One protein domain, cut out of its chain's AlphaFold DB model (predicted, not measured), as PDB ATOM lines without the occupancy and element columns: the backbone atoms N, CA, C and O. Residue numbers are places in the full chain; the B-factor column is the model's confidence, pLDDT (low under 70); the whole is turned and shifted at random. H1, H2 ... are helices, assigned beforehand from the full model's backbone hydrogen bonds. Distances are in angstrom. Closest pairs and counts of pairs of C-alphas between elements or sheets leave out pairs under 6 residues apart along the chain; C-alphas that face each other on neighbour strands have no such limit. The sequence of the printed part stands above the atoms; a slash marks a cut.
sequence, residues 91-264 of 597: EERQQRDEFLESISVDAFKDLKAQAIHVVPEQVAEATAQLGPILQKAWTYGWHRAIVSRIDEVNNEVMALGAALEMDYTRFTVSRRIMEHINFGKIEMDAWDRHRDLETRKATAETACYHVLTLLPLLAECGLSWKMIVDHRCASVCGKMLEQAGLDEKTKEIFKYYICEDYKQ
ATOM      1  N   GLU A  91     103.988  91.823 193.238       61.53
ATOM      2  CA  GLU A  91     104.967  91.441 194.260       61.53
ATOM      3  C   GLU A  91     106.247  92.284 194.157       61.53
ATOM      4  O   GLU A  91     106.745  92.750 195.180       61.53
ATOM      5  N   GLU A  92     106.729  92.584 192.946       55.09
ATOM      6  CA  GLU A  92     107.828  93.542 192.742       55.09
ATOM      7  C   GLU A  92     107.443  94.957 193.179       55.09
ATOM      8  O   GLU A  92     108.253  95.638 193.803       55.09
ATOM      9  N   ARG A  93     106.206  95.405 192.908       59.88
ATOM     10  CA  ARG A  93     105.709  96.700 193.411       59.88
ATOM     11  C   ARG A  93     105.703  96.740 194.935       59.88
ATOM     12  O   ARG A  93     106.163  97.722 195.500       59.88
ATOM     13  N   GLN A  94     105.249  95.675 195.597       66.00
ATOM     14  CA  GLN A  94     105.296  95.607 197.056       66.00
ATOM     15  C   GLN A  94     106.744  95.626 197.576       66.00
ATOM     16  O   GLN A  94     107.046  96.402 198.473       66.00
ATOM     17  N   GLN A  95     107.657  94.844 196.988       57.44
ATOM     18  CA  GLN A  95     109.076  94.844 197.379       57.44
ATOM     19  C   GLN A  95     109.754  96.203 197.142       57.44
ATOM     20  O   GLN A  95     110.560  96.644 197.961       57.44
ATOM     21  N   ARG A  96     109.414  96.883 196.040       57.56
ATOM     22  CA  ARG A  96     109.847  98.248 195.712       57.56
ATOM     23  C   ARG A  96     109.358  99.244 196.761       57.56
ATOM     24  O   ARG A  96     110.154 100.033 197.262       57.56
ATOM     25  N   ASP A  97     108.077  99.195 197.103       57.34
ATOM     26  CA  ASP A  97     107.464 100.134 198.041       57.34
ATOM     27  C   ASP A  97     107.985  99.889 199.475       57.34
ATOM     28  O   ASP A  97     108.397 100.838 200.142       57.34
ATOM     29  N   GLU A  98     108.136  98.626 199.904       64.44
ATOM     30  CA  GLU A  98     108.806  98.252 201.165       64.44
ATOM     31  C   GLU A  98     110.280  98.710 201.209       64.44
ATOM     32  O   GLU A  98     110.754  99.196 202.240       64.44
ATOM     33  N   PHE A  99     111.015  98.614 200.094       59.47
ATOM     34  CA  PHE A  99     112.394  99.108 199.993       59.47
ATOM     35  C   PHE A  99     112.466 100.638 200.137       59.47
ATOM     36  O   PHE A  99     113.303 101.142 200.890       59.47
ATOM     37  N   LEU A 100     111.557 101.378 199.498       54.03
ATOM     38  CA  LEU A 100     111.472 102.843 199.591       54.03
ATOM     39  C   LEU A 100     111.057 103.334 200.986       54.03
ATOM     40  O   LEU A 100     111.550 104.374 201.433       54.03
ATOM     41  N   GLU A 101     110.196 102.592 201.686       60.91
ATOM     42  CA  GLU A 101     109.858 102.864 203.089       60.91
ATOM     43  C   GLU A 101     111.018 102.532 204.042       60.91
ATOM     44  O   GLU A 101     111.259 103.279 204.993       60.91
ATOM     45  N   SER A 102     111.793 101.473 203.765       57.50
ATOM     46  CA  SER A 102     113.018 101.153 204.524       57.50
ATOM     47  C   SER A 102     114.116 102.217 204.367       57.50
ATOM     48  O   SER A 102     114.963 102.393 205.246       57.50
ATOM     49  N   ILE A 103     114.074 102.968 203.264       53.97
ATOM     50  CA  ILE A 103     115.006 104.037 202.922       53.97
ATOM     51  C   ILE A 103     114.584 105.353 203.589       53.97
ATOM     52  O   ILE A 103     113.673 106.063 203.153       53.97
ATOM     53  N   SER A 104     115.305 105.749 204.639       54.53
ATOM     54  CA  SER A 104     115.280 107.130 205.129       54.53
ATOM     55  C   SER A 104     116.424 107.941 204.507       54.53
ATOM     56  O   SER A 104     117.482 107.408 204.174       54.53
ATOM     57  N   VAL A 105     116.223 109.253 204.344       52.41
ATOM     58  CA  VAL A 105     117.288 110.165 203.879       52.41
ATOM     59  C   VAL A 105     118.480 110.142 204.834       52.41
ATOM     60  O   VAL A 105     119.621 110.257 204.399       52.41
ATOM     61  N   ASP A 106     118.224 109.951 206.126       48.56
ATOM     62  CA  ASP A 106     119.272 109.898 207.136       48.56
ATOM     63  C   ASP A 106     119.993 108.545 207.133       48.56
ATOM     64  O   ASP A 106     121.209 108.543 207.226       48.56
ATOM     65  N   ALA A 107     119.317 107.426 206.837       54.31
ATOM     66  CA  ALA A 107     119.978 106.146 206.566       54.31
ATOM     67  C   ALA A 107     120.890 106.214 205.326       54.31
ATOM     68  O   ALA A 107     121.945 105.589 205.311       54.31
ATOM     69  N   PHE A 108     120.536 107.013 204.310       54.09
ATOM     70  CA  PHE A 108     121.415 107.281 203.163       54.09
ATOM     71  C   PHE A 108     122.616 108.178 203.511       54.09
ATOM     72  O   PHE A 108     123.720 107.938 203.023       54.09
ATOM     73  N   LYS A 109     122.441 109.183 204.382       51.31
ATOM     74  CA  LYS A 109     123.568 109.962 204.936       51.31
ATOM     75  C   LYS A 109     124.458 109.088 205.824       51.31
ATOM     76  O   LYS A 109     125.679 109.199 205.752       51.31
ATOM     77  N   ASP A 110     123.863 108.188 206.596       51.38
ATOM     78  CA  ASP A 110     124.562 107.217 207.432       51.38
ATOM     79  C   ASP A 110     125.276 106.158 206.585       51.38
ATOM     80  O   ASP A 110     126.335 105.705 206.984       51.38
ATOM     81  N   LEU A 111     124.801 105.835 205.377       50.19
ATOM     82  CA  LEU A 111     125.536 105.026 204.389       50.19
ATOM     83  C   LEU A 111     126.817 105.723 203.882       50.19
ATOM     84  O   LEU A 111     127.745 105.054 203.441       50.19
ATOM     85  N   LYS A 112     126.894 107.060 203.979       48.41
ATOM     86  CA  LYS A 112     128.119 107.849 203.739       48.41
ATOM     87  C   LYS A 112     128.969 108.029 205.008       48.41
ATOM     88  O   LYS A 112     130.185 108.183 204.915       48.41
ATOM     89  N   ALA A 113     128.339 108.077 206.185       44.66
ATOM     90  CA  ALA A 113     129.009 108.292 207.473       44.66
ATOM     91  C   ALA A 113     129.513 106.992 208.129       44.66
ATOM     92  O   ALA A 113     130.474 107.025 208.901       44.66
ATOM     93  N   GLN A 114     128.919 105.843 207.791       45.66
ATOM     94  CA  GLN A 114     129.556 104.536 207.898       45.66
ATOM     95  C   GLN A 114     130.829 104.624 207.068       45.66
ATOM     96  O   GLN A 114     130.781 104.791 205.852       45.66
ATOM     97  N   ALA A 115     131.956 104.654 207.778       40.69
ATOM     98  CA  ALA A 115     133.221 105.096 207.222       40.69
ATOM     99  C   ALA A 115     133.541 104.363 205.921       40.69
ATOM    100  O   ALA A 115     133.337 103.150 205.841       40.69
ATOM    101  N   ILE A 116     134.134 105.090 204.961       47.81
ATOM    102  CA  ILE A 116     134.853 104.493 203.833       47.81
ATOM    103  C   ILE A 116     135.771 103.434 204.438       47.81
ATOM    104  O   ILE A 116     136.765 103.768 205.093       47.81
ATOM    105  N   HIS A 117     135.376 102.165 204.314       52.50
ATOM    106  CA  HIS A 117     136.125 101.083 204.924       52.50
ATOM    107  C   HIS A 117     137.526 101.142 204.332       52.50
ATOM    108  O   HIS A 117     137.674 101.313 203.125       52.50
ATOM    109  N   VAL A 118     138.549 101.054 205.183       57.16
ATOM    110  CA  VAL A 118     139.944 101.124 204.737       57.16
ATOM    111  C   VAL A 118     140.258  99.820 204.008       57.16
ATOM    112  O   VAL A 118     140.746  98.859 204.600       57.16
ATOM    113  N   VAL A 119     139.877  99.770 202.732       67.56
ATOM    114  CA  VAL A 119     140.156  98.663 201.825       67.56
ATOM    115  C   VAL A 119     141.651  98.724 201.507       67.56
ATOM    116  O   VAL A 119     142.118  99.758 201.023       67.56
ATOM    117  N   PRO A 120     142.430  97.662 201.780       77.62
ATOM    118  CA  PRO A 120     143.828  97.598 201.390       77.62
ATOM    119  C   PRO A 120     143.970  97.832 199.890       77.62
ATOM    120  O   PRO A 120     143.183  97.310 199.106       77.62
ATOM    121  N   GLU A 121     144.996  98.589 199.507       78.44
ATOM    122  CA  GLU A 121     145.231  99.066 198.135       78.44
ATOM    123  C   GLU A 121     145.112  97.941 197.094       78.44
ATOM    124  O   GLU A 121     144.441  98.124 196.093       78.44
ATOM    125  N   GLN A 122     145.603  96.739 197.411       83.56
ATOM    126  CA  GLN A 122     145.497  95.526 196.585       83.56
ATOM    127  C   GLN A 122     144.050  95.058 196.335       83.56
ATOM    128  O   GLN A 122     143.681  94.753 195.205       83.56
ATOM    129  N   VAL A 123     143.216  94.998 197.381       83.56
ATOM    130  CA  VAL A 123     141.799  94.608 197.255       83.56
ATOM    131  C   VAL A 123     141.038  95.704 196.513       83.56
ATOM    132  O   VAL A 123     140.230  95.407 195.644       83.56
ATOM    133  N   ALA A 124     141.354  96.969 196.794       79.69
ATOM    134  CA  ALA A 124     140.767  98.123 196.127       79.69
ATOM    135  C   ALA A 124     141.099  98.144 194.614       79.69
ATOM    136  O   ALA A 124     140.207  98.346 193.790       79.69
ATOM    137  N   GLU A 125     142.354  97.871 194.242       81.75
ATOM    138  CA  GLU A 125     142.822  97.728 192.855       81.75
ATOM    139  C   GLU A 125     142.122  96.570 192.124       81.75
ATOM    140  O   GLU A 125     141.621  96.775 191.017       81.75
ATOM    141  N   ALA A 126     142.024  95.386 192.744       87.56
ATOM    142  CA  ALA A 126     141.321  94.240 192.166       87.56
ATOM    143  C   ALA A 126     139.823  94.529 191.968       87.56
ATOM    144  O   ALA A 126     139.314  94.417 190.851       87.56
ATOM    145  N   THR A 127     139.135  95.005 193.012       85.06
ATOM    146  CA  THR A 127     137.723  95.417 192.957       85.06
ATOM    147  C   THR A 127     137.467  96.422 191.833       85.06
ATOM    148  O   THR A 127     136.474  96.309 191.120       85.06
ATOM    149  N   ALA A 128     138.360  97.387 191.605       82.75
ATOM    150  CA  ALA A 128     138.150  98.399 190.573       82.75
ATOM    151  C   ALA A 128     138.188  97.884 189.130       82.75
ATOM    152  O   ALA A 128     137.588  98.533 188.267       82.75
ATOM    153  N   GLN A 129     138.797  96.721 188.857       87.19
ATOM    154  CA  GLN A 129     138.696  96.082 187.537       87.19
ATOM    155  C   GLN A 129     137.226  95.832 187.147       87.19
ATOM    156  O   GLN A 129     136.890  95.885 185.962       87.19
ATOM    157  N   LEU A 130     136.332  95.641 188.130       89.00
ATOM    158  CA  LEU A 130     134.890  95.488 187.918       89.00
ATOM    159  C   LEU A 130     134.262  96.726 187.264       89.00
ATOM    160  O   LEU A 130     133.366  96.563 186.446       89.00
ATOM    161  N   GLY A 131     134.742  97.946 187.541       87.56
ATOM    162  CA  GLY A 131     134.173  99.190 186.996       87.56
ATOM    163  C   GLY A 131     134.041  99.182 185.463       87.56
ATOM    164  O   GLY A 131     132.918  99.177 184.955       87.56
ATOM    165  N   PRO A 132     135.151  99.072 184.707       84.19
ATOM    166  CA  PRO A 132     135.131  98.929 183.249       84.19
ATOM    167  C   PRO A 132     134.312  97.737 182.726       84.19
ATOM    168  O   PRO A 132     133.750  97.811 181.632       84.19
ATOM    169  N   ILE A 133     134.223  96.636 183.480       88.94
ATOM    170  CA  ILE A 133     133.445  95.450 183.085       88.94
ATOM    171  C   ILE A 133     131.938  95.728 183.225       88.94
ATOM    172  O   ILE A 133     131.165  95.455 182.304       88.94
ATOM    173  N   LEU A 134     131.522  96.364 184.323       90.12
ATOM    174  CA  LEU A 134     130.154  96.836 184.541       90.12
ATOM    175  C   LEU A 134     129.775  97.966 183.570       90.12
ATOM    176  O   LEU A 134     128.643  98.004 183.094       90.12
ATOM    177  N   GLN A 135     130.714  98.839 183.194       87.44
ATOM    178  CA  GLN A 135     130.508  99.841 182.141       87.44
ATOM    179  C   GLN A 135     130.274  99.194 180.768       87.44
ATOM    180  O   GLN A 135     129.409  99.647 180.010       87.44
ATOM    181  N   LYS A 136     130.983  98.102 180.445       84.56
ATOM    182  CA  LYS A 136     130.682  97.286 179.257       84.56
ATOM    183  C   LYS A 136     129.289  96.653 179.361       84.56
ATOM    184  O   LYS A 136     128.537  96.753 178.395       84.56
ATOM    185  N   ALA A 137     128.903  96.107 180.517       86.75
ATOM    186  CA  ALA A 137     127.554  95.569 180.740       86.75
ATOM    187  C   ALA A 137     126.455  96.633 180.531       86.75
ATOM    188  O   ALA A 137     125.473  96.402 179.829       86.75
ATOM    189  N   TRP A 138     126.653  97.836 181.071       87.06
ATOM    190  CA  TRP A 138     125.739  98.972 180.925       87.06
ATOM    191  C   TRP A 138     125.673  99.521 179.485       87.06
ATOM    192  O   TRP A 138     124.632  99.988 179.013       87.06
ATOM    193  N   THR A 139     126.780  99.450 178.744       81.69
ATOM    194  CA  THR A 139     126.847  99.937 177.359       81.69
ATOM    195  C   THR A 139     126.231  98.939 176.377       81.69
ATOM    196  O   THR A 139     125.353  99.313 175.594       81.69
ATOM    197  N   TYR A 140     126.659  97.675 176.438       79.31
ATOM    198  CA  TYR A 140     126.372  96.646 175.430       79.31
ATOM    199  C   TYR A 140     125.280  95.647 175.845       79.31
ATOM    200  O   TYR A 140     124.782  94.918 174.993       79.31
ATOM    201  N   GLY A 141     124.867  95.645 177.114       75.56
ATOM    202  CA  GLY A 141     123.959  94.648 177.679       75.56
ATOM    203  C   GLY A 141     124.697  93.456 178.298       75.56
ATOM    204  O   GLY A 141     125.928  93.408 178.362       75.56
ATOM    205  N   TRP A 142     123.926  92.489 178.790       77.75
ATOM    206  CA  TRP A 142     124.449  91.312 179.479       77.75
ATOM    207  C   TRP A 142     124.978  90.265 178.482       77.75
ATOM    208  O   TRP A 142     124.252  89.820 177.598       77.75
ATOM    209  N   HIS A 143     126.243  89.849 178.625       78.94
ATOM    210  CA  HIS A 143     126.857  88.804 177.794       78.94
ATOM    211  C   HIS A 143     127.666  87.805 178.637       78.94
ATOM    212  O   HIS A 143     128.252  88.178 179.654       78.94
ATOM    213  N   ARG A 144     127.761  86.539 178.201       77.69
ATOM    214  CA  ARG A 144     128.430  85.459 178.958       77.69
ATOM    215  C   ARG A 144     129.905  85.756 179.263       77.69
ATOM    216  O   ARG A 144     130.361  85.477 180.366       77.69
ATOM    217  N   ALA A 145     130.626  86.381 178.330       76.25
ATOM    218  CA  ALA A 145     132.019  86.790 178.544       76.25
ATOM    219  C   ALA A 145     132.168  87.876 179.632       76.25
ATOM    220  O   ALA A 145     133.166  87.907 180.344       76.25
ATOM    221  N   ILE A 146     131.160  88.742 179.798       83.50
ATOM    222  CA  ILE A 146     131.133  89.755 180.865       83.50
ATOM    223  C   ILE A 146     130.923  89.074 182.225       83.50
ATOM    224  O   ILE A 146     131.573  89.461 183.190       83.50
ATOM    225  N   VAL A 147     130.078  88.036 182.297       85.44
ATOM    226  CA  VAL A 147     129.890  87.233 183.521       85.44
ATOM    227  C   VAL A 147     131.181  86.524 183.913       85.44
ATOM    228  O   VAL A 147     131.644  86.741 185.025       85.44
ATOM    229  N   SER A 148     131.811  85.786 182.986       83.25
ATOM    230  CA  SER A 148     133.106  85.128 183.236       83.25
ATOM    231  C   SER A 148     134.118  86.109 183.819       83.25
ATOM    232  O   SER A 148     134.692  85.852 184.873       83.25
ATOM    233  N   ARG A 149     134.257  87.294 183.207       89.00
ATOM    234  CA  ARG A 149     135.244  88.274 183.663       89.00
ATOM    235  C   ARG A 149     134.897  88.925 185.009       89.00
ATOM    236  O   ARG A 149     135.807  89.330 185.729       89.00
ATOM    237  N   ILE A 150     133.616  89.006 185.375       91.44
ATOM    238  CA  ILE A 150     133.191  89.391 186.731       91.44
ATOM    239  C   ILE A 150     133.526  88.284 187.729       91.44
ATOM    240  O   ILE A 150     134.078  88.583 188.781       91.44
ATOM    241  N   ASP A 151     133.256  87.022 187.396       91.75
ATOM    242  CA  ASP A 151     133.559  85.883 188.265       91.75
ATOM    243  C   ASP A 151     135.074  85.713 188.469       91.75
ATOM    244  O   ASP A 151     135.523  85.471 189.587       91.75
ATOM    245  N   GLU A 152     135.890  85.915 187.431       92.81
ATOM    246  CA  GLU A 152     137.359  85.947 187.510       92.81
ATOM    247  C   GLU A 152     137.858  87.000 188.517       92.81
ATOM    248  O   GLU A 152     138.638  86.676 189.414       92.81
ATOM    249  N   VAL A 153     137.374  88.243 188.418       92.75
ATOM    250  CA  VAL A 153     137.783  89.337 189.321       92.75
ATOM    251  C   VAL A 153     137.180  89.175 190.721       92.75
ATOM    252  O   VAL A 153     137.854  89.444 191.714       92.75
ATOM    253  N   ASN A 154     135.952  88.663 190.841       93.81
ATOM    254  CA  ASN A 154     135.374  88.274 192.129       93.81
ATOM    255  C   ASN A 154     136.260  87.222 192.817       93.81
ATOM    256  O   ASN A 154     136.556  87.360 194.000       93.81
ATOM    257  N   ASN A 155     136.736  86.205 192.089       93.44
ATOM    258  CA  ASN A 155     137.656  85.199 192.623       93.44
ATOM    259  C   ASN A 155     139.011  85.803 193.046       93.44
ATOM    260  O   ASN A 155     139.535  85.417 194.093       93.44
ATOM    261  N   GLU A 156     139.547  86.779 192.305       93.44
ATOM    262  CA  GLU A 156     140.747  87.539 192.703       93.44
ATOM    263  C   GLU A 156     140.523  88.302 194.025       93.44
ATOM    264  O   GLU A 156     141.300  88.151 194.973       93.44
ATOM    265  N   VAL A 157     139.418  89.048 194.132       90.75
ATOM    266  CA  VAL A 157     139.017  89.786 195.346       90.75
ATOM    267  C   VAL A 157     138.814  88.843 196.539       90.75
ATOM    268  O   VAL A 157     139.279  89.144 197.642       90.75
ATOM    269  N   MET A 158     138.186  87.680 196.333       90.62
ATOM    270  CA  MET A 158     138.019  86.663 197.378       90.62
ATOM    271  C   MET A 158     139.359  86.068 197.832       90.62
ATOM    272  O   MET A 158     139.575  85.896 199.032       90.62
ATOM    273  N   ALA A 159     140.281  85.788 196.906       92.00
ATOM    274  CA  ALA A 159     141.600  85.243 197.230       92.00
ATOM    275  C   ALA A 159     142.474  86.249 198.002       92.00
ATOM    276  O   ALA A 159     143.078  85.888 199.016       92.00
ATOM    277  N   LEU A 160     142.498  87.516 197.571       91.06
ATOM    278  CA  LEU A 160     143.181  88.605 198.281       91.06
ATOM    279  C   LEU A 160     142.576  88.830 199.671       91.06
ATOM    280  O   LEU A 160     143.302  88.948 200.656       91.06
ATOM    281  N   GLY A 161     141.246  88.835 199.770       87.31
ATOM    282  CA  GLY A 161     140.534  88.984 201.032       87.31
ATOM    283  C   GLY A 161     140.813  87.861 202.032       87.31
ATOM    284  O   GLY A 161     141.044  88.130 203.212       87.31
ATOM    285  N   ALA A 162     140.847  86.611 201.563       89.06
ATOM    286  CA  ALA A 162     141.198  85.453 202.383       89.06
ATOM    287  C   ALA A 162     142.658  85.511 202.869       89.06
ATOM    288  O   ALA A 162     142.931  85.205 204.029       89.06
ATOM    289  N   ALA A 163     143.588  85.967 202.021       90.06
ATOM    290  CA  ALA A 163     144.991  86.181 202.390       90.06
ATOM    291  C   ALA A 163     145.204  87.339 203.391       90.06
ATOM    292  O   ALA A 163     146.266  87.425 204.008       90.06
ATOM    293  N   LEU A 164     144.205  88.213 203.560       85.88
ATOM    294  CA  LEU A 164     144.208  89.371 204.462       85.88
ATOM    295  C   LEU A 164     143.244  89.210 205.659       85.88
ATOM    296  O   LEU A 164     142.950  90.191 206.340       85.88
ATOM    297  N   GLU A 165     142.758  87.986 205.913       87.44
ATOM    298  CA  GLU A 165     141.873  87.606 207.035       87.44
ATOM    299  C   GLU A 165     140.613  88.491 207.205       87.44
ATOM    300  O   GLU A 165     140.153  88.737 208.322       87.44
ATOM    301  N   MET A 166     140.030  88.977 206.102       82.12
ATOM    302  CA  MET A 166     138.916  89.939 206.131       82.12
ATOM    303  C   MET A 166     137.602  89.415 205.545       82.12
ATOM    304  O   MET A 166     137.593  88.494 204.735       82.12
ATOM    305  N   ASP A 167     136.480  90.062 205.887       81.56
ATOM    306  CA  ASP A 167     135.237  89.891 205.128       81.56
ATOM    307  C   ASP A 167     135.315  90.662 203.805       81.56
ATOM    308  O   ASP A 167     135.190  91.894 203.746       81.56
ATOM    309  N   TYR A 168     135.546  89.882 202.755       79.31
ATOM    310  CA  TYR A 168     135.648  90.297 201.366       79.31
ATOM    311  C   TYR A 168     134.357  90.095 200.570       79.31
ATOM    312  O   TYR A 168     134.278  90.555 199.434       79.31
ATOM    313  N   THR A 169     133.352  89.408 201.124       78.00
ATOM    314  CA  THR A 169     132.163  88.987 200.359       78.00
ATOM    315  C   THR A 169     131.396  90.190 199.810       78.00
ATOM    316  O   THR A 169     131.033  90.223 198.637       78.00
ATOM    317  N   ARG A 170     131.287  91.241 200.628       79.31
ATOM    318  CA  ARG A 170     130.784  92.573 200.267       79.31
ATOM    319  C   ARG A 170     131.476  93.231 199.067       79.31
ATOM    320  O   ARG A 170     130.807  93.925 198.318       79.31
ATOM    321  N   PHE A 171     132.771  92.987 198.838       82.44
ATOM    322  CA  PHE A 171     133.538  93.580 197.730       82.44
ATOM    323  C   PHE A 171     133.363  92.845 196.387       82.44
ATOM    324  O   PHE A 171     133.981  93.235 195.397       82.44
ATOM    325  N   THR A 172     132.540  91.790 196.343       88.25
ATOM    326  CA  THR A 172     132.246  91.027 195.120       88.25
ATOM    327  C   THR A 172     130.947  91.493 194.462       88.25
ATOM    328  O   THR A 172     129.937  91.719 195.132       88.25
ATOM    329  N   VAL A 173     130.944  91.610 193.133       88.25
ATOM    330  CA  VAL A 173     129.734  91.941 192.371       88.25
ATOM    331  C   VAL A 173     128.793  90.744 192.365       88.25
ATOM    332  O   VAL A 173     129.117  89.677 191.847       88.25
ATOM    333  N   SER A 174     127.596  90.946 192.913       88.25
ATOM    334  CA  SER A 174     126.530  89.945 192.924       88.25
ATOM    335  C   SER A 174     125.684  89.973 191.646       88.25
ATOM    336  O   SER A 174     125.559  91.000 190.975       88.25
ATOM    337  N   ARG A 175     124.995  88.861 191.352       84.62
ATOM    338  CA  ARG A 175     124.000  88.772 190.265       84.62
ATOM    339  C   ARG A 175     122.952  89.901 190.322       84.62
ATOM    340  O   ARG A 175     122.602  90.449 189.283       84.62
ATOM    341  N   ARG A 176     122.545  90.327 191.525       85.31
ATOM    342  CA  ARG A 176     121.589  91.427 191.737       85.31
ATOM    343  C   ARG A 176     122.080  92.767 191.169       85.31
ATOM    344  O   ARG A 176     121.285  93.531 190.627       85.31
ATOM    345  N   ILE A 177     123.382  93.054 191.256       88.94
ATOM    346  CA  ILE A 177     123.987  94.254 190.648       88.94
ATOM    347  C   ILE A 177     123.850  94.200 189.122       88.94
ATOM    348  O   ILE A 177     123.448  95.187 188.507       88.94
ATOM    349  N   MET A 178     124.102  93.034 188.519       87.81
ATOM    350  CA  MET A 178     123.955  92.822 187.074       87.81
ATOM    351  C   MET A 178     122.503  92.941 186.603       87.81
ATOM    352  O   MET A 178     122.248  93.542 185.560       87.81
ATOM    353  N   GLU A 179     121.548  92.447 187.389       86.44
ATOM    354  CA  GLU A 179     120.115  92.577 187.108       86.44
ATOM    355  C   GLU A 179     119.673  94.051 187.131       86.44
ATOM    356  O   GLU A 179     119.102  94.530 186.150       86.44
ATOM    357  N   HIS A 180     120.013  94.829 188.171       89.12
ATOM    358  CA  HIS A 180     119.688  96.266 188.193       89.12
ATOM    359  C   HIS A 180     120.424  97.077 187.106       89.12
ATOM    360  O   HIS A 180     119.854  98.044 186.600       89.12
ATOM    361  N   ILE A 181     121.636  96.680 186.697       88.44
ATOM    362  CA  ILE A 181     122.334  97.258 185.532       88.44
ATOM    363  C   ILE A 181     121.560  96.987 184.237       88.44
ATOM    364  O   ILE A 181     121.319  97.914 183.464       88.44
ATOM    365  N   ASN A 182     121.139  95.741 184.005       85.69
ATOM    366  CA  ASN A 182     120.459  95.345 182.775       85.69
ATOM    367  C   ASN A 182     119.064  95.983 182.657       85.69
ATOM    368  O   ASN A 182     118.762  96.613 181.644       85.69
ATOM    369  N   PHE A 183     118.236  95.901 183.704       85.75
ATOM    370  CA  PHE A 183     116.910  96.529 183.708       85.75
ATOM    371  C   PHE A 183     116.989  98.062 183.688       85.75
ATOM    372  O   PHE A 183     116.285  98.701 182.907       85.75
ATOM    373  N   GLY A 184     117.900  98.662 184.468       85.00
ATOM    374  CA  GLY A 184     118.133 100.108 184.453       85.00
ATOM    375  C   GLY A 184     118.511 100.618 183.060       85.00
ATOM    376  O   GLY A 184     117.946 101.609 182.594       85.00
ATOM    377  N   LYS A 185     119.384  99.892 182.349       86.00
ATOM    378  CA  LYS A 185     119.703 100.158 180.941       86.00
ATOM    379  C   LYS A 185     118.468 100.063 180.040       86.00
ATOM    380  O   LYS A 185     118.215 100.995 179.278       86.00
ATOM    381  N   ILE A 186     117.730  98.950 180.094       86.69
ATOM    382  CA  ILE A 186     116.583  98.681 179.207       86.69
ATOM    383  C   ILE A 186     115.525  99.783 179.335       86.69
ATOM    384  O   ILE A 186     115.100 100.332 178.314       86.69
ATOM    385  N   GLU A 187     115.179 100.166 180.565       88.31
ATOM    386  CA  GLU A 187     114.214 101.234 180.841       88.31
ATOM    387  C   GLU A 187     114.732 102.610 180.388       88.31
ATOM    388  O   GLU A 187     113.996 103.381 179.771       88.31
ATOM    389  N   MET A 188     116.017 102.925 180.588       86.00
ATOM    390  CA  MET A 188     116.601 104.171 180.071       86.00
ATOM    391  C   MET A 188     116.604 104.240 178.539       86.00
ATOM    392  O   MET A 188     116.215 105.261 177.964       86.00
ATOM    393  N   ASP A 189     116.987 103.153 177.869       85.06
ATOM    394  CA  ASP A 189     116.941 103.055 176.410       85.06
ATOM    395  C   ASP A 189     115.477 103.052 175.902       85.06
ATOM    396  O   ASP A 189     115.215 103.453 174.766       85.06
ATOM    397  N   ALA A 190     114.491 102.623 176.704       85.94
ATOM    398  CA  ALA A 190     113.053 102.707 176.402       85.94
ATOM    399  C   ALA A 190     112.465 104.118 176.594       85.94
ATOM    400  O   ALA A 190     111.699 104.578 175.744       85.94
ATOM    401  N   TRP A 191     112.860 104.846 177.640       87.69
ATOM    402  CA  TRP A 191     112.325 106.169 177.995       87.69
ATOM    403  C   TRP A 191     112.368 107.182 176.844       87.69
ATOM    404  O   TRP A 191     111.381 107.870 176.579       87.69
ATOM    405  N   ASP A 192     113.480 107.239 176.103       81.12
ATOM    406  CA  ASP A 192     113.618 108.144 174.952       81.12
ATOM    407  C   ASP A 192     112.863 107.664 173.693       81.12
ATOM    408  O   ASP A 192     112.660 108.443 172.757       81.12
ATOM    409  N   ARG A 193     112.393 106.406 173.666       85.69
ATOM    410  CA  ARG A 193     111.529 105.852 172.604       85.69
ATOM    411  C   ARG A 193     110.037 106.111 172.860       85.69
ATOM    412  O   ARG A 193     109.276 106.212 171.892       85.69
ATOM    413  N   HIS A 194     109.604 106.249 174.115       86.06
ATOM    414  CA  HIS A 194     108.200 106.514 174.447       86.06
ATOM    415  C   HIS A 194     107.774 107.945 174.076       86.06
ATOM    416  O   HIS A 194     108.376 108.941 174.485       86.06
ATOM    417  N   ARG A 195     106.702 108.035 173.273       84.81
ATOM    418  CA  ARG A 195     106.088 109.300 172.819       84.81
ATOM    419  C   ARG A 195     104.917 109.762 173.679       84.81
ATOM    420  O   ARG A 195     104.611 110.949 173.681       84.81
ATOM    421  N   ASP A 196     104.246 108.827 174.341       90.12
ATOM    422  CA  ASP A 196     103.212 109.137 175.321       90.12
ATOM    423  C   ASP A 196     103.852 109.603 176.636       90.12
ATOM    424  O   ASP A 196     104.888 109.078 177.048       90.12
ATOM    425  N   LEU A 197     103.232 110.589 177.286       86.12
ATOM    426  CA  LEU A 197     103.767 111.203 178.494       86.12
ATOM    427  C   LEU A 197     103.567 110.322 179.730       86.12
ATOM    428  O   LEU A 197     104.466 110.277 180.562       86.12
ATOM    429  N   GLU A 198     102.436 109.627 179.873       87.38
ATOM    430  CA  GLU A 198     102.185 108.797 181.063       87.38
ATOM    431  C   GLU A 198     103.082 107.557 181.059       87.38
ATOM    432  O   GLU A 198     103.783 107.299 182.038       87.38
ATOM    433  N   THR A 199     103.181 106.883 179.912       86.19
ATOM    434  CA  THR A 199     104.123 105.778 179.685       86.19
ATOM    435  C   THR A 199     105.564 106.229 179.940       86.19
ATOM    436  O   THR A 199     106.268 105.613 180.734       86.19
ATOM    437  N   ARG A 200     105.996 107.358 179.350       85.44
ATOM    438  CA  ARG A 200     107.356 107.891 179.548       85.44
ATOM    439  C   ARG A 200     107.642 108.245 181.012       85.44
ATOM    440  O   ARG A 200     108.776 108.076 181.456       85.44
ATOM    441  N   LYS A 201     106.648 108.711 181.775       86.44
ATOM    442  CA  LYS A 201     106.795 108.949 183.221       86.44
ATOM    443  C   LYS A 201     106.963 107.654 184.009       86.44
ATOM    444  O   LYS A 201     107.834 107.618 184.872       86.44
ATOM    445  N   ALA A 202     106.185 106.617 183.697       84.12
ATOM    446  CA  ALA A 202     106.307 105.311 184.343       84.12
ATOM    447  C   ALA A 202     107.694 104.694 184.094       84.12
ATOM    448  O   ALA A 202     108.391 104.377 185.050       84.12
ATOM    449  N   THR A 203     108.158 104.656 182.839       85.88
ATOM    450  CA  THR A 203     109.513 104.192 182.479       85.88
ATOM    451  C   THR A 203     110.618 105.005 183.172       85.88
ATOM    452  O   THR A 203     111.639 104.460 183.591       85.88
ATOM    453  N   ALA A 204     110.426 106.322 183.338       85.75
ATOM    454  CA  ALA A 204     111.358 107.162 184.094       85.75
ATOM    455  C   ALA A 204     111.414 106.776 185.580       85.75
ATOM    456  O   ALA A 204     112.496 106.728 186.158       85.75
ATOM    457  N   GLU A 205     110.256 106.489 186.183       85.62
ATOM    458  CA  GLU A 205     110.127 106.013 187.562       85.62
ATOM    459  C   GLU A 205     110.876 104.682 187.750       85.62
ATOM    460  O   GLU A 205     111.766 104.598 188.598       85.62
ATOM    461  N   THR A 206     110.597 103.683 186.902       85.75
ATOM    462  CA  THR A 206     111.226 102.351 186.932       85.75
ATOM    463  C   THR A 206     112.749 102.433 186.834       85.75
ATOM    464  O   THR A 206     113.452 101.942 187.720       85.75
ATOM    465  N   ALA A 207     113.281 103.116 185.814       86.56
ATOM    466  CA  ALA A 207     114.723 103.316 185.653       86.56
ATOM    467  C   ALA A 207     115.363 103.994 186.875       86.56
ATOM    468  O   ALA A 207     116.423 103.561 187.340       86.56
ATOM    469  N   CYS A 208     114.714 105.025 187.430       83.81
ATOM    470  CA  CYS A 208     115.183 105.672 188.651       83.81
ATOM    471  C   CYS A 208     115.235 104.689 189.834       83.81
ATOM    472  O   CYS A 208     116.206 104.734 190.587       83.81
ATOM    473  N   TYR A 209     114.280 103.765 189.980       82.88
ATOM    474  CA  TYR A 209     114.327 102.738 191.030       82.88
ATOM    475  C   TYR A 209     115.442 101.709 190.845       82.88
ATOM    476  O   TYR A 209     116.112 101.384 191.829       82.88
ATOM    477  N   HIS A 210     115.704 101.222 189.624       86.19
ATOM    478  CA  HIS A 210     116.841 100.318 189.406       86.19
ATOM    479  C   HIS A 210     118.159 101.010 189.770       86.19
ATOM    480  O   HIS A 210     118.965 100.424 190.489       86.19
ATOM    481  N   VAL A 211     118.339 102.280 189.388       84.31
ATOM    482  CA  VAL A 211     119.523 103.071 189.767       84.31
ATOM    483  C   VAL A 211     119.588 103.317 191.285       84.31
ATOM    484  O   VAL A 211     120.635 103.082 191.882       84.31
ATOM    485  N   LEU A 212     118.488 103.695 191.950       80.62
ATOM    486  CA  LEU A 212     118.440 103.867 193.418       80.62
ATOM    487  C   LEU A 212     118.733 102.580 194.196       80.62
ATOM    488  O   LEU A 212     119.280 102.652 195.293       80.62
ATOM    489  N   THR A 213     118.373 101.420 193.648       83.88
ATOM    490  CA  THR A 213     118.638 100.114 194.276       83.88
ATOM    491  C   THR A 213     120.067  99.641 194.015       83.88
ATOM    492  O   THR A 213     120.676  99.001 194.867       83.88
ATOM    493  N   LEU A 214     120.619  99.988 192.853       85.69
ATOM    494  CA  LEU A 214     121.988  99.692 192.446       85.69
ATOM    495  C   LEU A 214     123.023 100.500 193.247       85.69
ATOM    496  O   LEU A 214     124.028  99.941 193.672       85.69
ATOM    497  N   LEU A 215     122.774 101.791 193.495       80.56
ATOM    498  CA  LEU A 215     123.726 102.699 194.153       80.56
ATOM    499  C   LEU A 215     124.238 102.214 195.536       80.56
ATOM    500  O   LEU A 215     125.457 102.222 195.721       80.56
ATOM    501  N   PRO A 216     123.397 101.738 196.484       76.69
ATOM    502  CA  PRO A 216     123.865 101.112 197.724       76.69
ATOM    503  C   PRO A 216     124.738  99.875 197.490       76.69
ATOM    504  O   PRO A 216     125.799  99.756 198.092       76.69
ATOM    505  N   LEU A 217     124.319  98.980 196.586       84.12
ATOM    506  CA  LEU A 217     125.020  97.720 196.314       84.12
ATOM    507  C   LEU A 217     126.422  97.974 195.741       84.12
ATOM    508  O   LEU A 217     127.375  97.287 196.092       84.12
ATOM    509  N   LEU A 218     126.571  98.998 194.897       84.12
ATOM    510  CA  LEU A 218     127.878  99.430 194.398       84.12
ATOM    511  C   LEU A 218     128.764  99.991 195.516       84.12
ATOM    512  O   LEU A 218     129.948  99.664 195.564       84.12
ATOM    513  N   ALA A 219     128.196 100.788 196.426       77.12
ATOM    514  CA  ALA A 219     128.927 101.346 197.560       77.12
ATOM    515  C   ALA A 219     129.401 100.256 198.543       77.12
ATOM    516  O   ALA A 219     130.548 100.309 198.988       77.12
ATOM    517  N   GLU A 220     128.576  99.237 198.813       78.00
ATOM    518  CA  GLU A 220     128.977  98.026 199.554       78.00
ATOM    519  C   GLU A 220     130.145  97.304 198.858       78.00
ATOM    520  O   GLU A 220     131.117  96.924 199.517       78.00
ATOM    521  N   CYS A 221     130.101  97.215 197.522       80.06
ATOM    522  CA  CYS A 221     131.191  96.692 196.700       80.06
ATOM    523  C   CYS A 221     132.412  97.615 196.569       80.06
ATOM    524  O   CYS A 221     133.367  97.233 195.903       80.06
ATOM    525  N   GLY A 222     132.430  98.813 197.161       77.00
ATOM    526  CA  GLY A 222     133.546  99.756 197.016       77.00
ATOM    527  C   GLY A 222     133.664 100.409 195.626       77.00
ATOM    528  O   GLY A 222     134.716 100.956 195.287       77.00
ATOM    529  N   LEU A 223     132.597 100.379 194.826       80.31
ATOM    530  CA  LEU A 223     132.509 100.952 193.482       80.31
ATOM    531  C   LEU A 223     131.691 102.255 193.500       80.31
ATOM    532  O   LEU A 223     130.608 102.315 194.075       80.31
ATOM    533  N   SER A 224     132.181 103.302 192.829       78.06
ATOM    534  CA  SER A 224     131.420 104.550 192.623       78.06
ATOM    535  C   SER A 224     130.655 104.506 191.300       78.06
ATOM    536  O   SER A 224     131.131 103.950 190.305       78.06
ATOM    537  N   TRP A 225     129.489 105.153 191.265       79.25
ATOM    538  CA  TRP A 225     128.589 105.213 190.107       79.25
ATOM    539  C   TRP A 225     129.288 105.670 188.815       79.25
ATOM    540  O   TRP A 225     129.056 105.123 187.733       79.25
ATOM    541  N   LYS A 226     130.226 106.617 188.942       77.06
ATOM    542  CA  LYS A 226     131.013 107.189 187.833       77.06
ATOM    543  C   LYS A 226     131.979 106.209 187.150       77.06
ATOM    544  O   LYS A 226     132.534 106.544 186.111       77.06
ATOM    545  N   MET A 227     132.206 105.026 187.731       79.44
ATOM    546  CA  MET A 227     133.013 103.956 187.124       79.44
ATOM    547  C   MET A 227     132.195 103.062 186.180       79.44
ATOM    548  O   MET A 227     132.776 102.274 185.444       79.44
ATOM    549  N   ILE A 228     130.863 103.175 186.205       83.25
ATOM    550  CA  ILE A 228     129.940 102.329 185.434       83.25
ATOM    551  C   ILE A 228     129.264 103.141 184.336       83.25
ATOM    552  O   ILE A 228     129.196 102.693 183.192       83.25
ATOM    553  N   VAL A 229     128.808 104.356 184.649       78.25
ATOM    554  CA  VAL A 229     128.106 105.212 183.685       78.25
ATOM    555  C   VAL A 229     128.903 106.464 183.345       78.25
ATOM    556  O   VAL A 229     129.551 107.070 184.200       78.25
ATOM    557  N   ASP A 230     128.835 106.881 182.083       71.75
ATOM    558  CA  ASP A 230     129.466 108.119 181.643       71.75
ATOM    559  C   ASP A 230     128.624 109.356 182.025       71.75
ATOM    560  O   ASP A 230     127.443 109.279 182.383       71.75
ATOM    561  N   HIS A 231     129.227 110.541 181.900       67.31
ATOM    562  CA  HIS A 231     128.539 111.815 182.124       67.31
ATOM    563  C   HIS A 231     127.278 111.976 181.238       67.31
ATOM    564  O   HIS A 231     126.338 112.691 181.606       67.31
ATOM    565  N   ARG A 232     127.206 111.341 180.057       71.44
ATOM    566  CA  ARG A 232     126.002 111.393 179.213       71.44
ATOM    567  C   ARG A 232     124.851 110.632 179.866       71.44
ATOM    568  O   ARG A 232     123.769 111.207 179.974       71.44
ATOM    569  N   CYS A 233     125.072 109.405 180.329       73.75
ATOM    570  CA  CYS A 233     124.087 108.629 181.082       73.75
ATOM    571  C   CYS A 233     123.641 109.367 182.351       73.75
ATOM    572  O   CYS A 233     122.440 109.539 182.548       73.75
ATOM    573  N   ALA A 234     124.576 109.918 183.134       71.69
ATOM    574  CA  ALA A 234     124.259 110.754 184.298       71.69
ATOM    575  C   ALA A 234     123.331 111.943 183.944       71.69
ATOM    576  O   ALA A 234     122.339 112.201 184.630       71.69
ATOM    577  N   SER A 235     123.587 112.622 182.818       73.81
ATOM    578  CA  SER A 235     122.741 113.716 182.313       73.81
ATOM    579  C   SER A 235     121.371 113.259 181.787       73.81
ATOM    580  O   SER A 235     120.410 114.030 181.848       73.81
ATOM    581  N   VAL A 236     121.246 112.029 181.277       77.56
ATOM    582  CA  VAL A 236     119.949 111.439 180.893       77.56
ATOM    583  C   VAL A 236     119.136 111.112 182.144       77.56
ATOM    584  O   VAL A 236     118.012 111.594 182.259       77.56
ATOM    585  N   CYS A 237     119.725 110.420 183.124       76.81
ATOM    586  CA  CYS A 237     119.092 110.131 184.412       76.81
ATOM    587  C   CYS A 237     118.554 111.398 185.101       76.81
ATOM    588  O   CYS A 237     117.434 111.394 185.606       76.81
ATOM    589  N   GLY A 238     119.305 112.509 185.079       77.31
ATOM    590  CA  GLY A 238     118.836 113.791 185.623       77.31
ATOM    591  C   GLY A 238     117.532 114.292 184.979       77.31
ATOM    592  O   GLY A 238     116.616 114.703 185.687       77.31
ATOM    593  N   LYS A 239     117.399 114.178 183.651       81.75
ATOM    594  CA  LYS A 239     116.177 114.557 182.906       81.75
ATOM    595  C   LYS A 239     115.026 113.574 183.113       81.75
ATOM    596  O   LYS A 239     113.864 113.964 183.034       81.75
ATOM    597  N   MET A 240     115.340 112.300 183.343       83.00
ATOM    598  CA  MET A 240     114.348 111.284 183.698       83.00
ATOM    599  C   MET A 240     113.737 111.601 185.059       83.00
ATOM    600  O   MET A 240     112.515 111.632 185.184       83.00
ATOM    601  N   LEU A 241     114.570 111.962 186.038       82.56
ATOM    602  CA  LEU A 241     114.126 112.348 187.373       82.56
ATOM    603  C   LEU A 241     113.194 113.573 187.376       82.56
ATOM    604  O   LEU A 241     112.218 113.604 188.122       82.56
ATOM    605  N   GLU A 242     113.470 114.575 186.536       81.44
ATOM    606  CA  GLU A 242     112.601 115.753 186.368       81.44
ATOM    607  C   GLU A 242     111.200 115.400 185.834       81.44
ATOM    608  O   GLU A 242     110.258 116.170 186.026       81.44
ATOM    609  N   GLN A 243     111.048 114.248 185.171       80.81
ATOM    610  CA  GLN A 243     109.778 113.775 184.615       80.81
ATOM    611  C   GLN A 243     109.092 112.719 185.496       80.81
ATOM    612  O   GLN A 243     107.861 112.664 185.505       80.81
ATOM    613  N   ALA A 244     109.861 111.901 186.221       80.44
ATOM    614  CA  ALA A 244     109.374 110.785 187.028       80.44
ATOM    615  C   ALA A 244     108.357 111.212 188.108       80.44
ATOM    616  O   ALA A 244     108.456 112.291 188.701       80.44
ATOM    617  N   GLY A 245     107.399 110.325 188.405       80.62
ATOM    618  CA  GLY A 245     106.321 110.536 189.386       80.62
ATOM    619  C   GLY A 245     106.761 110.584 190.857       80.62
ATOM    620  O   GLY A 245     105.919 110.728 191.739       80.62
ATOM    621  N   LEU A 246     108.066 110.480 191.112       80.25
ATOM    622  CA  LEU A 246     108.684 110.358 192.430       80.25
ATOM    623  C   LEU A 246     108.412 111.560 193.344       80.25
ATOM    624  O   LEU A 246     108.282 112.703 192.894       80.25
ATOM    625  N   ASP A 247     108.406 111.308 194.649       80.88
ATOM    626  CA  ASP A 247     108.383 112.346 195.674       80.88
ATOM    627  C   ASP A 247     109.711 113.131 195.729       80.88
ATOM    628  O   ASP A 247     110.763 112.669 195.276       80.88
ATOM    629  N   GLU A 248     109.680 114.338 196.298       81.12
ATOM    630  CA  GLU A 248     110.862 115.210 196.315       81.12
ATOM    631  C   GLU A 248     111.997 114.695 197.220       81.12
ATOM    632  O   GLU A 248     113.158 114.928 196.894       81.12
ATOM    633  N   LYS A 249     111.714 113.912 198.274       77.94
ATOM    634  CA  LYS A 249     112.749 113.284 199.123       77.94
ATOM    635  C   LYS A 249     113.523 112.229 198.319       77.94
ATOM    636  O   LYS A 249     114.755 112.216 198.343       77.94
ATOM    637  N   THR A 250     112.832 111.395 197.544       73.75
ATOM    638  CA  THR A 250     113.469 110.439 196.621       73.75
ATOM    639  C   THR A 250     114.240 111.152 195.500       73.75
ATOM    640  O   THR A 250     115.340 110.730 195.133       73.75
ATOM    641  N   LYS A 251     113.734 112.289 194.999       79.88
ATOM    642  CA  LYS A 251     114.455 113.122 194.018       79.88
ATOM    643  C   LYS A 251     115.705 113.793 194.586       79.88
ATOM    644  O   LYS A 251     116.695 113.901 193.864       79.88
ATOM    645  N   GLU A 252     115.698 114.231 195.842       77.12
ATOM    646  CA  GLU A 252     116.889 114.772 196.509       77.12
ATOM    647  C   GLU A 252     117.987 113.711 196.646       77.12
ATOM    648  O   GLU A 252     119.133 113.989 196.294       77.12
ATOM    649  N   ILE A 253     117.638 112.477 197.040       71.25
ATOM    650  CA  ILE A 253     118.576 111.337 197.075       71.25
ATOM    651  C   ILE A 253     119.199 111.101 195.689       71.25
ATOM    652  O   ILE A 253     120.420 110.996 195.560       71.25
ATOM    653  N   PHE A 254     118.381 111.056 194.633       74.88
ATOM    654  CA  PHE A 254     118.863 110.793 193.274       74.88
ATOM    655  C   PHE A 254     119.760 111.914 192.733       74.88
ATOM    656  O   PHE A 254     120.818 111.642 192.160       74.88
ATOM    657  N   LYS A 255     119.376 113.182 192.949       74.94
ATOM    658  CA  LYS A 255     120.208 114.351 192.617       74.94
ATOM    659  C   LYS A 255     121.528 114.312 193.378       74.94
ATOM    660  O   LYS A 255     122.564 114.564 192.774       74.94
ATOM    661  N   TYR A 256     121.506 113.956 194.661       69.94
ATOM    662  CA  TYR A 256     122.718 113.832 195.465       69.94
ATOM    663  C   TYR A 256     123.683 112.788 194.878       69.94
ATOM    664  O   TYR A 256     124.844 113.109 194.639       69.94
ATOM    665  N   TYR A 257     123.229 111.575 194.552       66.50
ATOM    666  CA  TYR A 257     124.126 110.582 193.948       66.50
ATOM    667  C   TYR A 257     124.627 110.995 192.556       66.50
ATOM    668  O   TYR A 257     125.817 110.885 192.274       66.50
ATOM    669  N   ILE A 258     123.769 111.531 191.686       68.06
ATOM    670  CA  ILE A 258     124.185 111.880 190.319       68.06
ATOM    671  C   ILE A 258     125.069 113.130 190.260       68.06
ATOM    672  O   ILE A 258     125.966 113.194 189.419       68.06
ATOM    673  N   CYS A 259     124.843 114.113 191.131       64.50
ATOM    674  CA  CYS A 259     125.572 115.380 191.109       64.50
ATOM    675  C   CYS A 259     126.700 115.469 192.142       64.50
ATOM    676  O   CYS A 259     127.628 116.236 191.905       64.50
ATOM    677  N   GLU A 260     126.666 114.712 193.245       64.25
ATOM    678  CA  GLU A 260     127.670 114.791 194.319       64.25
ATOM    679  C   GLU A 260     128.549 113.531 194.450       64.25
ATOM    680  O   GLU A 260     129.735 113.701 194.728       64.25
ATOM    681  N   ASP A 261     128.076 112.300 194.175       62.50
ATOM    682  CA  ASP A 261     128.978 111.115 194.117       62.50
ATOM    683  C   ASP A 261     129.976 111.232 192.958       62.50
ATOM    684  O   ASP A 261     131.149 110.892 193.093       62.50
ATOM    685  N   TYR A 262     129.554 111.846 191.848       60.94
ATOM    686  CA  TYR A 262     130.445 112.203 190.739       60.94
ATOM    687  C   TYR A 262     131.608 113.122 191.181       60.94
ATOM    688  O   TYR A 262     132.678 113.094 190.572       60.94
ATOM    689  N   LYS A 263     131.416 113.885 192.271       59.66
ATOM    690  CA  LYS A 263     132.435 114.728 192.928       59.66
ATOM    691  C   LYS A 263     133.193 114.013 194.063       59.66
ATOM    692  O   LYS A 263     134.252 114.471 194.475       59.66
ATOM    693  N   GLN A 264     132.646 112.897 194.550       65.31
ATOM    694  CA  GLN A 264     133.254 111.855 195.394       65.31
ATOM    695  C   GLN A 264     134.658 111.425 194.916       65.31
ATOM    696  O   GLN A 264     134.768 111.229 193.703       65.31
TER     697      GLN A 264
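Overview. This is residues 91 to 264 of the 597 residues of an uncharacterized protein of Cercospora berteroae (UniProt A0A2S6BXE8). A helical hairpin, H6 and H7, forms the middle of this all-helix domain; a second hairpin, H8 and H9, packs on H7, while H4 packs on H6. H3 and H4 follow each other in a row along H5, and H1 and H2 lie at the edge. The printed part has 174 residues with nine named helices, H1 to H9 in order, and no named strand. It is compact, with a radius of gyration of the C-alphas of 16.5 A, and spans 54 by 37 by 34 A.

Arrangement. Begin at H1, residues 91 to 102, which touches no helix. H2, residues 105 to 113, only just touches H9, residues 248 to 263, with 3 pairs of C-alphas within 8 A, the closest those of Val 105 and Ile 253, 7.0 A. H3, residues 121 to 128, touches H5, residues 144 to 163, closest at C-alphas 123 and 157, 5.9 A. H4, residues 130 to 140, touches H6, residues 175 to 191, closest at C-alphas 138 and 181, 6.0 A. H6 and H7, residues 197 to 220, form a hairpin at a shallow tilt of 27 degrees, closest at C-alphas 184 and 207, 4.8 A. H7 touches H8, residues 231 to 243, with residues 201 to 208 of H7 alone, the closest C-alphas being those of Ala 204 and Met 240, 5.1 A apart. Every O i to N i+4 pair is within hydrogen-bond range in H1 to H6, but 18 of 20 in H7, 7 of 9 in H8 and 10 of 12 in H9.

Along the chain. Find C-alpha 91 at (104.967, 91.441, 194.260), where H1 begins. H5 is 28.7 A long and H6 24.3 A. H7 runs 35.4 A from C-alpha 197 at (103.767, 111.203, 178.494). H9 ends at C-alpha 263, (132.435, 114.728, 192.928).

Size, cuts and confidence. The C-alphas of Ala 163 and Asp 196 are farthest apart, 54.8 A. The printed part has no cut; the link from H5 to H6 is long. Confidence is under 70 at residues 91 to 119, 231 and 256 to 264.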